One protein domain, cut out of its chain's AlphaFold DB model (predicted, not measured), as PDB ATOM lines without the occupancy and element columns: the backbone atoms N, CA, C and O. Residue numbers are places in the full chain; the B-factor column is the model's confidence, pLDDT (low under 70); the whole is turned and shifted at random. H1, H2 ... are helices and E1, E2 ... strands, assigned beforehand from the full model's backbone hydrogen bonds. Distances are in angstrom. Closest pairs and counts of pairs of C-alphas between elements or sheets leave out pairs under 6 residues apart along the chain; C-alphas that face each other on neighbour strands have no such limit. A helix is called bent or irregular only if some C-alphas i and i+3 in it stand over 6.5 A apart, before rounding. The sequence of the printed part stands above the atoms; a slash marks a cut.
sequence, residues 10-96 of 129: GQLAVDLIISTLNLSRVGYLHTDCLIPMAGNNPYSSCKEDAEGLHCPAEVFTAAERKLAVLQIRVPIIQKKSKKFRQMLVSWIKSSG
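This is residues 10 to 96 of the 129 residues of the protein "Proteasome assembly chaperone 2" of Nothobranchius pienaari (UniProt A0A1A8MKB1). A small sheet of three antiparallel strands has helix H1 slantwise over one face, while the long helix H3 stands off to one side of the sheet without packing on it. The short helix H2 lies at the opposite end of the longest axis from H3, and the long link of residues 29 to 46 first runs out toward H3 and then back past the strands to H2. The printed part has 87 residues with three named helices and three named strands, in the order H1, E1, H2, E2, E3, H3; the sheet order is E1, E2, E3, and the class is mixed, helices and strands. The whole is compact, with a radius of gyration of the C-alphas of 13.4 A and spans of 38 by 29 by 20 A.

In the sheet, E2, residues 57 to 62, is the inner strand. E3, residues 67 to 72, is an edge strand and forms a hairpin with E2; their directions stand at 161 degrees, and N 60 and O 69 are within hydrogen-bond range at 2.8 A, as are N 58 and O 71 at 3.0 A. The other edge strand, E1, residues 24 to 28, is antiparallel to E2 at 147 degrees, with N 26 and O 59 at 2.9 A and N 61 and O 24 at 2.8 A. H1, residues 10 to 21, is on the sheet at a height of 8.8 A, over E2 and E3, in two layers, a helix on one face of a sheet. On the local plane its line and that of E3 stand at 43 degrees, slantwise to the strands. The closest C-alphas of H1 and E3 are those of Val 14 and Gln 71, 6.6 A apart. H2, residues 47 to 50, and H3, residues 78 to 94, are not on the sheet, and H3 is apart from H1, H2, E1 and E2. In H1 each O i to N i+4 pair is within hydrogen-bond range, in H3 11 of 13 are, and H2 is too short for such a pair.

H1 begins at C-alpha 10, (48.008, 49.619, -32.726), and is 16.4 A long. E1 measures 12.0 A, H2 5.2 A, E2 17.2 A and E3 16.4 A. H3 is 24.8 A long and ends at C-alpha 94, (50.496, 30.726, -18.721). It has a kink of 25 degrees near residue 85 and is irregular, with C-alphas 79 and 82 7.8 A apart.

The two C-alphas farthest apart, those of Lys 47 and Lys 79, are 38.8 A from each other. The printed part has no cut. The link E1 to H2, with 18 residues, is long; H2 to E2 is short, and the other links are tight. Mean pLDDT of the printed part is 81.7, and residues 44 to 52 are under 70.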
ATOM      1  N   GLY A  10      48.318  50.917 -33.324       79.06
ATOM      2  CA  GLY A  10      48.008  49.619 -32.726       79.06
ATOM      3  C   GLY A  10      46.873  49.698 -31.702       79.06
ATOM      4  O   GLY A  10      45.994  48.842 -31.716       79.06
ATOM      5  N   GLN A  11      46.862  50.726 -30.846       82.88
ATOM      6  CA  GLN A  11      45.818  50.913 -29.830       82.88
ATOM      7  C   GLN A  11      44.467  51.229 -30.477       82.88
ATOM      8  O   GLN A  11      43.474  50.607 -30.113       82.88
ATOM      9  N   LEU A  12      44.451  52.118 -31.477       84.25
ATOM     10  CA  LEU A  12      43.238  52.488 -32.214       84.25
ATOM     11  C   LEU A  12      42.683  51.322 -33.040       84.25
ATOM     12  O   LEU A  12      41.473  51.123 -33.107       84.25
ATOM     13  N   ALA A  13      43.559  50.515 -33.643       86.06
ATOM     14  CA  ALA A  13      43.148  49.305 -34.349       86.06
ATOM     15  C   ALA A  13      42.464  48.316 -33.398       86.06
ATOM     16  O   ALA A  13      41.478  47.679 -33.760       86.06
ATOM     17  N   VAL A  14      42.965  48.203 -32.168       87.00
ATOM     18  CA  VAL A  14      42.334  47.374 -31.143       87.00
ATOM     19  C   VAL A  14      41.008  47.964 -30.672       87.00
ATOM     20  O   VAL A  14      40.056  47.197 -30.548       87.00
ATOM     21  N   ASP A  15      40.911  49.284 -30.485       87.00
ATOM     22  CA  ASP A  15      39.638  49.942 -30.153       87.00
ATOM     23  C   ASP A  15      38.573  49.614 -31.219       87.00
ATOM     24  O   ASP A  15      37.463  49.200 -30.890       87.00
ATOM     25  N   LEU A  16      38.931  49.699 -32.507       86.31
ATOM     26  CA  LEU A  16      38.043  49.328 -33.614       86.31
ATOM     27  C   LEU A  16      37.637  47.852 -33.574       86.31
ATOM     28  O   LEU A  16      36.469  47.545 -33.802       86.31
ATOM     29  N   ILE A  17      38.566  46.936 -33.287       86.75
ATOM     30  CA  ILE A  17      38.263  45.499 -33.184       86.75
ATOM     31  C   ILE A  17      37.282  45.236 -32.036       86.75
ATOM     32  O   ILE A  17      36.334  44.474 -32.228       86.75
ATOM     33  N   ILE A  18      37.493  45.861 -30.872       86.75
ATOM     34  CA  ILE A  18      36.620  45.711 -29.700       86.75
ATOM     35  C   ILE A  18      35.213  46.206 -30.029       86.75
ATOM     36  O   ILE A  18      34.259  45.450 -29.850       86.75
ATOM     37  N   SER A  19      35.096  47.414 -30.586       86.19
ATOM     38  CA  SER A  19      33.805  48.006 -30.951       86.19
ATOM     39  C   SER A  19      33.099  47.247 -32.076       86.19
ATOM     40  O   SER A  19      31.892  47.052 -32.024       86.19
ATOM     41  N   THR A  20      33.830  46.784 -33.095       85.94
ATOM     42  CA  THR A  20      33.230  46.109 -34.264       85.94
ATOM     43  C   THR A  20      32.758  44.698 -33.934       85.94
ATOM     44  O   THR A  20      31.754  44.237 -34.472       85.94
ATOM     45  N   LEU A  21      33.495  43.982 -33.082       83.56
ATOM     46  CA  LEU A  21      33.163  42.610 -32.690       83.56
ATOM     47  C   LEU A  21      32.374  42.538 -31.378       83.56
ATOM     48  O   LEU A  21      32.107  41.431 -30.918       83.56
ATOM     49  N   ASN A  22      32.035  43.690 -30.790       83.88
ATOM     50  CA  ASN A  22      31.315  43.829 -29.526       83.88
ATOM     51  C   ASN A  22      31.886  42.914 -28.421       83.88
ATOM     52  O   ASN A  22      31.166  42.143 -27.786       83.88
ATOM     53  N   LEU A  23      33.215  42.944 -28.257       84.31
ATOM     54  CA  LEU A  23      33.933  42.030 -27.361       84.31
ATOM     55  C   LEU A  23      33.576  42.294 -25.893       84.31
ATOM     56  O   LEU A  23      33.532  43.443 -25.460       84.31
ATOM     57  N   SER A  24      33.428  41.230 -25.102       84.00
ATOM     58  CA  SER A  24      33.175  41.353 -23.667       84.00
ATOM     59  C   SER A  24      34.485  41.452 -22.887       84.00
ATOM     60  O   SER A  24      35.452  40.725 -23.145       84.00
ATOM     61  N   ARG A  25      34.538  42.364 -21.913       86.38
ATOM     62  CA  ARG A  25      35.671  42.464 -20.989       86.38
ATOM     63  C   ARG A  25      35.650  41.269 -20.040       86.38
ATOM     64  O   ARG A  25      34.659  41.043 -19.356       86.38
ATOM     65  N   VAL A  26      36.759  40.537 -19.962       84.69
ATOM     66  CA  VAL A  26      36.892  39.357 -19.084       84.69
ATOM     67  C   VAL A  26      37.808  39.590 -17.892       84.69
ATOM     68  O   VAL A  26      37.824  38.789 -16.963       84.69
ATOM     69  N   GLY A  27      38.598  40.664 -17.908       84.50
ATOM     70  CA  GLY A  27      39.492  40.957 -16.802       84.50
ATOM     71  C   GLY A  27      40.406  42.149 -17.027       84.50
ATOM     72  O   GLY A  27      40.400  42.802 -18.072       84.50
ATOM     73  N   TYR A  28      41.220  42.393 -16.008       86.31
ATOM     74  CA  TYR A  28      42.122  43.530 -15.906       86.31
ATOM     75  C   TYR A  28      43.561  43.048 -15.767       86.31
ATOM     76  O   TYR A  28      43.836  42.112 -15.013       86.31
ATOM     77  N   LEU A  29      44.492  43.707 -16.455       84.88
ATOM     78  CA  LEU A  29      45.919  43.444 -16.287       84.88
ATOM     79  C   LEU A  29      46.512  44.489 -15.339       84.88
ATOM     80  O   LEU A  29      46.926  45.572 -15.756       84.88
ATOM     81  N   HIS A  30      46.558  44.160 -14.050       83.81
ATOM     82  CA  HIS A  30      47.135  45.043 -13.043       83.81
ATOM     83  C   HIS A  30      48.670  44.981 -13.060       83.81
ATOM     84  O   HIS A  30      49.265  43.906 -12.977       83.81
ATOM     85  N   THR A  31      49.329  46.136 -13.180       83.00
ATOM     86  CA  THR A  31      50.794  46.222 -13.161       83.00
ATOM     87  C   THR A  31      51.282  47.619 -12.792       83.00
ATOM     88  O   THR A  31      50.800  48.617 -13.322       83.00
ATOM     89  N   ASP A  32      52.343  47.698 -11.987       85.19
ATOM     90  CA  ASP A  32      53.003  48.972 -11.644       85.19
ATOM     91  C   ASP A  32      53.853  49.544 -12.790       85.19
ATOM     92  O   ASP A  32      54.586  50.524 -12.612       85.19
ATOM     93  N   CYS A  33      53.886  48.861 -13.935       84.62
ATOM     94  CA  CYS A  33      54.646  49.284 -15.111       84.62
ATOM     95  C   CYS A  33      53.874  50.282 -15.983       84.62
ATOM     96  O   CYS A  33      54.466  50.875 -16.887       84.62
ATOM     97  N   LEU A  34      52.579  50.441 -15.722       85.50
ATOM     98  CA  LEU A  34      51.679  51.352 -16.411       85.50
ATOM     99  C   LEU A  34      51.335  52.523 -15.492       85.50
ATOM    100  O   LEU A  34      51.367  52.401 -14.268       85.50
ATOM    101  N   ILE A  35      51.025  53.668 -16.093       84.62
ATOM    102  CA  ILE A  35      50.519  54.821 -15.346       84.62
ATOM    103  C   ILE A  35      49.096  54.480 -14.872       84.62
ATOM    104  O   ILE A  35      48.292  54.030 -15.694       84.62
ATOM    105  N   PRO A  36      48.770  54.656 -13.579       83.12
ATOM    106  CA  PRO A  36      47.427  54.392 -13.087       83.12
ATOM    107  C   PRO A  36      46.432  55.323 -13.782       83.12
ATOM    108  O   PRO A  36      46.635  56.534 -13.850       83.12
ATOM    109  N   MET A  37      45.365  54.739 -14.319       84.19
ATOM    110  CA  MET A  37      44.288  55.452 -14.991       84.19
ATOM    111  C   MET A  37      42.973  54.769 -14.643       84.19
ATOM    112  O   MET A  37      42.880  53.546 -14.655       84.19
ATOM    113  N   ALA A  38      41.978  55.565 -14.298       84.56
ATOM    114  CA  ALA A  38      40.637  55.106 -14.006       84.56
ATOM    115  C   ALA A  38      39.685  56.062 -14.716       84.56
ATOM    116  O   ALA A  38      39.862  57.280 -14.638       84.56
ATOM    117  N   GLY A  39      38.724  55.525 -15.452       83.31
ATOM    118  CA  GLY A  39      37.804  56.344 -16.226       83.31
ATOM    119  C   GLY A  39      36.523  55.614 -16.574       83.31
ATOM    120  O   GLY A  39      36.305  54.476 -16.164       83.31
ATOM    121  N   ASN A  40      35.685  56.297 -17.347       82.56
ATOM    122  CA  ASN A  40      34.448  55.719 -17.840       82.56
ATOM    123  C   ASN A  40      34.718  54.697 -18.953       82.56
ATOM    124  O   ASN A  40      35.706  54.822 -19.684       82.56
ATOM    125  N   ASN A  41      33.835  53.713 -19.107       80.19
ATOM    126  CA  ASN A  41      33.949  52.705 -20.155       80.19
ATOM    127  C   ASN A  41      33.662  53.319 -21.550       80.19
ATOM    128  O   ASN A  41      32.537  53.766 -21.801       80.19
ATOM    129  N   PRO A  42      34.643  53.338 -22.479       74.94
ATOM    130  CA  PRO A  42      34.484  53.930 -23.807       74.94
ATOM    131  C   PRO A  42      33.668  53.056 -24.773       74.94
ATOM    132  O   PRO A  42      33.292  53.539 -25.837       74.94
ATOM    133  N   TYR A  43      33.386  51.798 -24.417       76.12
ATOM    134  CA  TYR A  43      32.643  50.835 -25.244       76.12
ATOM    135  C   TYR A  43      31.204  50.610 -24.767       76.12
ATOM    136  O   TYR A  43      30.540  49.680 -25.224       76.12
ATOM    137  N   SER A  44      30.731  51.432 -23.827       66.69
ATOM    138  CA  SER A  44      29.403  51.310 -23.224       66.69
ATOM    139  C   SER A  44      28.311  51.443 -24.285       66.69
ATOM    140  O   SER A  44      27.972  52.546 -24.709       66.69
ATOM    141  N   SER A  45      27.763  50.312 -24.722       62.50
ATOM    142  CA  SER A  45      26.612  50.246 -25.632       62.50
ATOM    143  C   SER A  45      25.290  50.104 -24.867       62.50
ATOM    144  O   SER A  45      24.240  50.494 -25.378       62.50
ATOM    145  N   CYS A  46      25.342  49.645 -23.611       53.72
ATOM    146  CA  CYS A  46      24.203  49.495 -22.707       53.72
ATOM    147  C   CYS A  46      24.490  50.149 -21.340       53.72
ATOM    148  O   CYS A  46      25.642  50.309 -20.940       53.72
ATOM    149  N   LYS A  47      23.432  50.542 -20.610       53.53
ATOM    150  CA  LYS A  47      23.546  51.236 -19.308       53.53
ATOM    151  C   LYS A  47      24.266  50.410 -18.234       53.53
ATOM    152  O   LYS A  47      24.892  50.993 -17.362       53.53
ATOM    153  N   GLU A  48      24.211  49.083 -18.320       56.69
ATOM    154  CA  GLU A  48      24.868  48.171 -17.373       56.69
ATOM    155  C   GLU A  48      26.396  48.118 -17.568       56.69
ATOM    156  O   GLU A  48      27.134  47.961 -16.599       56.69
ATOM    157  N   ASP A  49      26.893  48.345 -18.790       58.84
ATOM    158  CA  ASP A  49      28.331  48.425 -19.093       58.84
ATOM    159  C   ASP A  49      28.955  49.782 -18.729       58.84
ATOM    160  O   ASP A  49      30.178  49.880 -18.571       58.84
ATOM    161  N   ALA A  50      28.127  50.824 -18.601       59.81
ATOM    162  CA  ALA A  50      28.552  52.191 -18.295       59.81
ATOM    163  C   ALA A  50      28.956  52.389 -16.824       59.81
ATOM    164  O   ALA A  50      29.720  53.297 -16.516       59.81
ATOM    165  N   GLU A  51      28.491  51.522 -15.926       59.62
ATOM    166  CA  GLU A  51      28.816  51.571 -14.492       59.62
ATOM    167  C   GLU A  51      30.218  50.990 -14.192       59.62
ATOM    168  O   GLU A  51      30.747  51.123 -13.088       59.62
ATOM    169  N   GLY A  52      30.843  50.322 -15.169       68.38
ATOM    170  CA  GLY A  52      32.123  49.644 -14.996       68.38
ATOM    171  C   GLY A  52      33.329  50.571 -15.146       68.38
ATOM    172  O   GLY A  52      33.547  51.151 -16.209       68.38
ATOM    173  N   LEU A  53      34.192  50.621 -14.126       77.69
ATOM    174  CA  LEU A  53      35.445  51.374 -14.193       77.69
ATOM    175  C   LEU A  53      36.377  50.804 -15.274       77.69
ATOM    176  O   LEU A  53      36.650  49.597 -15.320       77.69
ATOM    177  N   HIS A  54      36.878  51.690 -16.130       83.19
ATOM    178  CA  HIS A  54      37.860  51.375 -17.157       83.19
ATOM    179  C   HIS A  54      39.279  51.595 -16.628       83.19
ATOM    180  O   HIS A  54      39.591  52.632 -16.039       83.19
ATOM    181  N   CYS A  55      40.146  50.618 -16.880       86.38
ATOM    182  CA  CYS A  55      41.515  50.531 -16.364       86.38
ATOM    183  C   CYS A  55      42.568  50.788 -17.462       86.38
ATOM    184  O   CYS A  55      42.243  50.786 -18.650       86.38
ATOM    185  N   PRO A  56      43.861  50.972 -17.120       86.88
ATOM    186  CA  PRO A  56      44.892  51.269 -18.118       86.88
ATOM    187  C   PRO A  56      45.190  50.087 -19.052       86.88
ATOM    188  O   PRO A  56      45.632  50.303 -20.186       86.88
ATOM    189  N   ALA A  57      44.982  48.856 -18.572       88.19
ATOM    190  CA  ALA A  57      45.119  47.637 -19.350       88.19
ATOM    191  C   ALA A  57      43.999  46.642 -19.032       88.19
ATOM    192  O   ALA A  57      43.802  46.235 -17.883       88.19
ATOM    193  N   GLU A  58      43.292  46.231 -20.074       88.12
ATOM    194  CA  GLU A  58      42.094  45.401 -19.995       88.12
ATOM    195  C   GLU A  58      42.156  44.279 -21.026       88.12
ATOM    196  O   GLU A  58      42.729  44.434 -22.108       88.12
ATOM    197  N   VAL A  59      41.567  43.136 -20.688       88.25
ATOM    198  CA  VAL A  59      41.487  41.975 -21.570       88.25
ATOM    199  C   VAL A  59      40.039  41.785 -21.992       88.25
ATOM    200  O   VAL A  59      39.148  41.617 -21.158       88.25
ATOM    201  N   PHE A  60      39.830  41.774 -23.300       87.38
ATOM    202  CA  PHE A  60      38.551  41.527 -23.948       87.38
ATOM    203  C   PHE A  60      38.581  40.179 -24.658       87.38
ATOM    204  O   PHE A  60      39.630  39.761 -25.158       87.38
ATOM    205  N   THR A  61      37.442  39.494 -24.735       86.38
ATOM    206  CA  THR A  61      37.332  38.241 -25.487       86.38
ATOM    207  C   THR A  61      36.059  38.172 -26.310       86.38
ATOM    208  O   THR A  61      35.049  38.788 -25.983       86.38
ATOM    209  N   ALA A  62      36.110  37.374 -27.372       84.62
ATOM    210  CA  ALA A  62      34.925  36.833 -28.025       84.62
ATOM    211  C   ALA A  62      34.973  35.314 -27.904       84.62
ATOM    212  O   ALA A  62      35.771  34.668 -28.592       84.62
ATOM    213  N   ALA A  63      34.101  34.752 -27.065       76.81
ATOM    214  CA  ALA A  63      33.969  33.305 -26.900       76.81
ATOM    215  C   ALA A  63      33.659  32.614 -28.241       76.81
ATOM    216  O   ALA A  63      34.294  31.620 -28.587       76.81
ATOM    217  N   GLU A  64      32.779  33.213 -29.048       77.81
ATOM    218  CA  GLU A  64      32.387  32.694 -30.365       77.81
ATOM    219  C   GLU A  64      33.556  32.589 -31.351       77.81
ATOM    220  O   GLU A  64      33.606  31.686 -32.183       77.81
ATOM    221  N   ARG A  65      34.523  33.509 -31.256       75.50
ATOM    222  CA  ARG A  65      35.654  33.615 -32.194       75.50
ATOM    223  C   ARG A  65      36.976  33.130 -31.609       75.50
ATOM    224  O   ARG A  65      37.995  33.219 -32.291       75.50
ATOM    225  N   LYS A  66      36.972  32.639 -30.360       83.25
ATOM    226  CA  LYS A  66      38.168  32.219 -29.603       83.25
ATOM    227  C   LYS A  66      39.286  33.269 -29.662       83.25
ATOM    228  O   LYS A  66      40.464  32.946 -29.809       83.25
ATOM    229  N   LEU A  67      38.896  34.540 -29.590       85.12
ATOM    230  CA  LEU A  67      39.796  35.679 -29.709       85.12
ATOM    231  C   LEU A  67      39.941  36.342 -28.346       85.12
ATOM    232  O   LEU A  67      38.939  36.665 -27.717       85.12
ATOM    233  N   ALA A  68      41.184  36.585 -27.932       86.88
ATOM    234  CA  ALA A  68      41.506  37.419 -26.785       86.88
ATOM    235  C   ALA A  68      42.297  38.644 -27.249       86.88
ATOM    236  O   ALA A  68      43.243  38.546 -28.037       86.88
ATOM    237  N   VAL A  69      41.906  39.807 -26.750       88.25
ATOM    238  CA  VAL A  69      42.453  41.101 -27.127       88.25
ATOM    239  C   VAL A  69      42.835  41.838 -25.853       88.25
ATOM    240  O   VAL A  69      41.982  42.257 -25.081       88.25
ATOM    241  N   LEU A  70      44.138  41.984 -25.623       88.75
ATOM    242  CA  LEU A  70      44.660  42.869 -24.584       88.75
ATOM    243  C   LEU A  70      44.687  44.292 -25.137       88.75
ATOM    244  O   LEU A  70      45.364  44.507 -26.143       88.75
ATOM    245  N   GLN A  71      44.012  45.229 -24.479       87.75
ATOM    246  CA  GLN A  71      44.049  46.654 -24.792       87.75
ATOM    247  C   GLN A  71      44.858  47.402 -23.734       87.75
ATOM    248  O   GLN A  71      44.702  47.158 -22.542       87.75
ATOM    249  N   ILE A  72      45.746  48.299 -24.174       88.00
ATOM    250  CA  ILE A  72      46.590  49.127 -23.300       88.00
ATOM    251  C   ILE A  72      46.436  50.578 -23.752       88.00
ATOM    252  O   ILE A  72      46.794  50.901 -24.884       88.00
ATOM    253  N   ARG A  73      45.918  51.443 -22.876       84.31
ATOM    254  CA  ARG A  73      45.569  52.843 -23.198       84.31
ATOM    255  C   ARG A  73      46.581  53.865 -22.695       84.31
ATOM    256  O   ARG A  73      46.551  55.020 -23.104       84.31
ATOM    257  N   VAL A  74      47.484  53.447 -21.814       84.62
ATOM    258  CA  VAL A  74      48.527  54.310 -21.251       84.62
ATOM    259  C   VAL A  74      49.906  53.878 -21.740       84.62
ATOM    260  O   VAL A  74      50.141  52.688 -21.977       84.62
ATOM    261  N   PRO A  75      50.855  54.814 -21.884       81.38
ATOM    262  CA  PRO A  75      52.226  54.457 -22.198       81.38
ATOM    263  C   PRO A  75      52.861  53.655 -21.054       81.38
ATOM    264  O   PRO A  75      52.567  53.848 -19.872       81.38
ATOM    265  N   ILE A  76      53.778  52.761 -21.419       83.50
ATOM    266  CA  ILE A  76      54.571  51.995 -20.457       83.50
ATOM    267  C   ILE A  76      55.641  52.915 -19.866       83.50
ATOM    268  O   ILE A  76      56.348  53.613 -20.597       83.50
ATOM    269  N   ILE A  77      55.818  52.876 -18.547       85.31
ATOM    270  CA  ILE A  77      56.891  53.604 -17.866       85.31
ATOM    271  C   ILE A  77      58.231  53.066 -18.388       85.31
ATOM    272  O   ILE A  77      58.577  51.908 -18.142       85.31
ATOM    273  N   GLN A  78      59.006  53.897 -19.096       76.94
ATOM    274  CA  GLN A  78      60.209  53.466 -19.832       76.94
ATOM    275  C   GLN A  78      61.194  52.668 -18.960       76.94
ATOM    276  O   GLN A  78      61.665  51.602 -19.370       76.94
ATOM    277  N   LYS A  79      61.411  53.118 -17.714       84.38
ATOM    278  CA  LYS A  79      62.274  52.459 -16.713       84.38
ATOM    279  C   LYS A  79      61.827  51.034 -16.347       84.38
ATOM    280  O   LYS A  79      62.641  50.236 -15.897       84.38
ATOM    281  N   LYS A  80      60.549  50.695 -16.547       84.31
ATOM    282  CA  LYS A  80      59.946  49.390 -16.220       84.31
ATOM    283  C   LYS A  80      59.614  48.542 -17.457       84.31
ATOM    284  O   LYS A  80      59.089  47.441 -17.312       84.31
ATOM    285  N   SER A  81      59.964  48.989 -18.666       80.19
ATOM    286  CA  SER A  81      59.652  48.288 -19.925       80.19
ATOM    287  C   SER A  81      60.147  46.834 -19.963       80.19
ATOM    288  O   SER A  81      59.417  45.941 -20.393       80.19
ATOM    289  N   LYS A  82      61.355  46.555 -19.454       84.88
ATOM    290  CA  LYS A  82      61.903  45.188 -19.372       84.88
ATOM    291  C   LYS A  82      61.057  44.286 -18.465       84.88
ATOM    292  O   LYS A  82      60.734  43.171 -18.870       84.88
ATOM    293  N   LYS A  83      60.663  44.789 -17.289       87.50
ATOM    294  CA  LYS A  83      59.795  44.081 -16.331       87.50
ATOM    295  C   LYS A  83      58.417  43.819 -16.939       87.50
ATOM    296  O   LYS A  83      57.921  42.700 -16.857       87.50
ATOM    297  N   PHE A  84      57.850  44.818 -17.619       85.19
ATOM    298  CA  PHE A  84      56.569  44.681 -18.308       85.19
ATOM    299  C   PHE A  84      56.608  43.579 -19.371       85.19
ATOM    300  O   PHE A  84      55.744  42.709 -19.375       85.19
ATOM    301  N   ARG A  85      57.648  43.547 -20.218       84.50
ATOM    302  CA  ARG A  85      57.813  42.490 -21.233       84.50
ATOM    303  C   ARG A  85      57.926  41.099 -20.617       84.50
ATOM    304  O   ARG A  85      57.311  40.172 -21.126       84.50
ATOM    305  N   GLN A  86      58.699  40.945 -19.543       87.38
ATOM    306  CA  GLN A  86      58.852  39.653 -18.867       87.38
ATOM    307  C   GLN A  86      57.522  39.161 -18.293       87.38
ATOM    308  O   GLN A  86      57.127  38.032 -18.560       87.38
ATOM    309  N   MET A  87      56.806  40.030 -17.579       88.00
ATOM    310  CA  MET A  87      55.476  39.735 -17.048       88.00
ATOM    311  C   MET A  87      54.494  39.367 -18.167       88.00
ATOM    312  O   MET A  87      53.771  38.384 -18.047       88.00
ATOM    313  N   LEU A  88      54.501  40.117 -19.270       85.00
ATOM    314  CA  LEU A  88      53.624  39.875 -20.408       85.00
ATOM    315  C   LEU A  88      53.910  38.527 -21.083       85.00
ATOM    316  O   LEU A  88      52.990  37.770 -21.366       85.00
ATOM    317  N   VAL A  89      55.185  38.204 -21.311       84.81
ATOM    318  CA  VAL A  89      55.584  36.906 -21.872       84.81
ATOM    319  C   VAL A  89      55.178  35.771 -20.936       84.81
ATOM    320  O   VAL A  89      54.660  34.762 -21.412       84.81
ATOM    321  N   SER A  90      55.362  35.928 -19.623       87.38
ATOM    322  CA  SER A  90      54.894  34.945 -18.642       87.38
ATOM    323  C   SER A  90      53.378  34.769 -18.694       87.38
ATOM    324  O   SER A  90      52.920  33.633 -18.749       87.38
ATOM    325  N   TRP A  91      52.611  35.862 -18.766       85.56
ATOM    326  CA  TRP A  91      51.149  35.822 -18.869       85.56
ATOM    327  C   TRP A  91      50.667  35.138 -20.156       85.56
ATOM    328  O   TRP A  91      49.762  34.305 -20.120       85.56
ATOM    329  N   ILE A  92      51.296  35.429 -21.299       84.19
ATOM    330  CA  ILE A  92      50.972  34.778 -22.578       84.19
ATOM    331  C   ILE A  92      51.234  33.272 -22.493       84.19
ATOM    332  O   ILE A  92      50.399  32.477 -22.923       84.19
ATOM    333  N   LYS A  93      52.378  32.879 -21.919       85.12
ATOM    334  CA  LYS A  93      52.751  31.469 -21.753       85.12
ATOM    335  C   LYS A  93      51.802  30.734 -20.808       85.12
ATOM    336  O   LYS A  93      51.386  29.630 -21.137       85.12
ATOM    337  N   SER A  94      51.432  31.337 -19.677       84.69
ATOM    338  CA  SER A  94      50.496  30.726 -18.721       84.69
ATOM    339  C   SER A  94      49.075  30.620 -19.264       84.69
ATOM    340  O   SER A  94      48.348  29.713 -18.886       84.69
ATOM    341  N   SER A  95      48.677  31.535 -20.151       80.06
ATOM    342  CA  SER A  95      47.330  31.550 -20.729       80.06
ATOM    343  C   SER A  95      47.124  30.492 -21.821       80.06
ATOM    344  O   SER A  95      45.999  30.302 -22.272       80.06
ATOM    345  N   GLY A  96      48.183  29.811 -22.275       81.00
ATOM    346  CA  GLY A  96      48.073  28.722 -23.252       81.00
ATOM    347  C   GLY A  96      47.638  29.164 -24.654       81.00
ATOM    348  O   GLY A  96      47.087  28.368 -25.411       81.00
TER     349      GLY A  96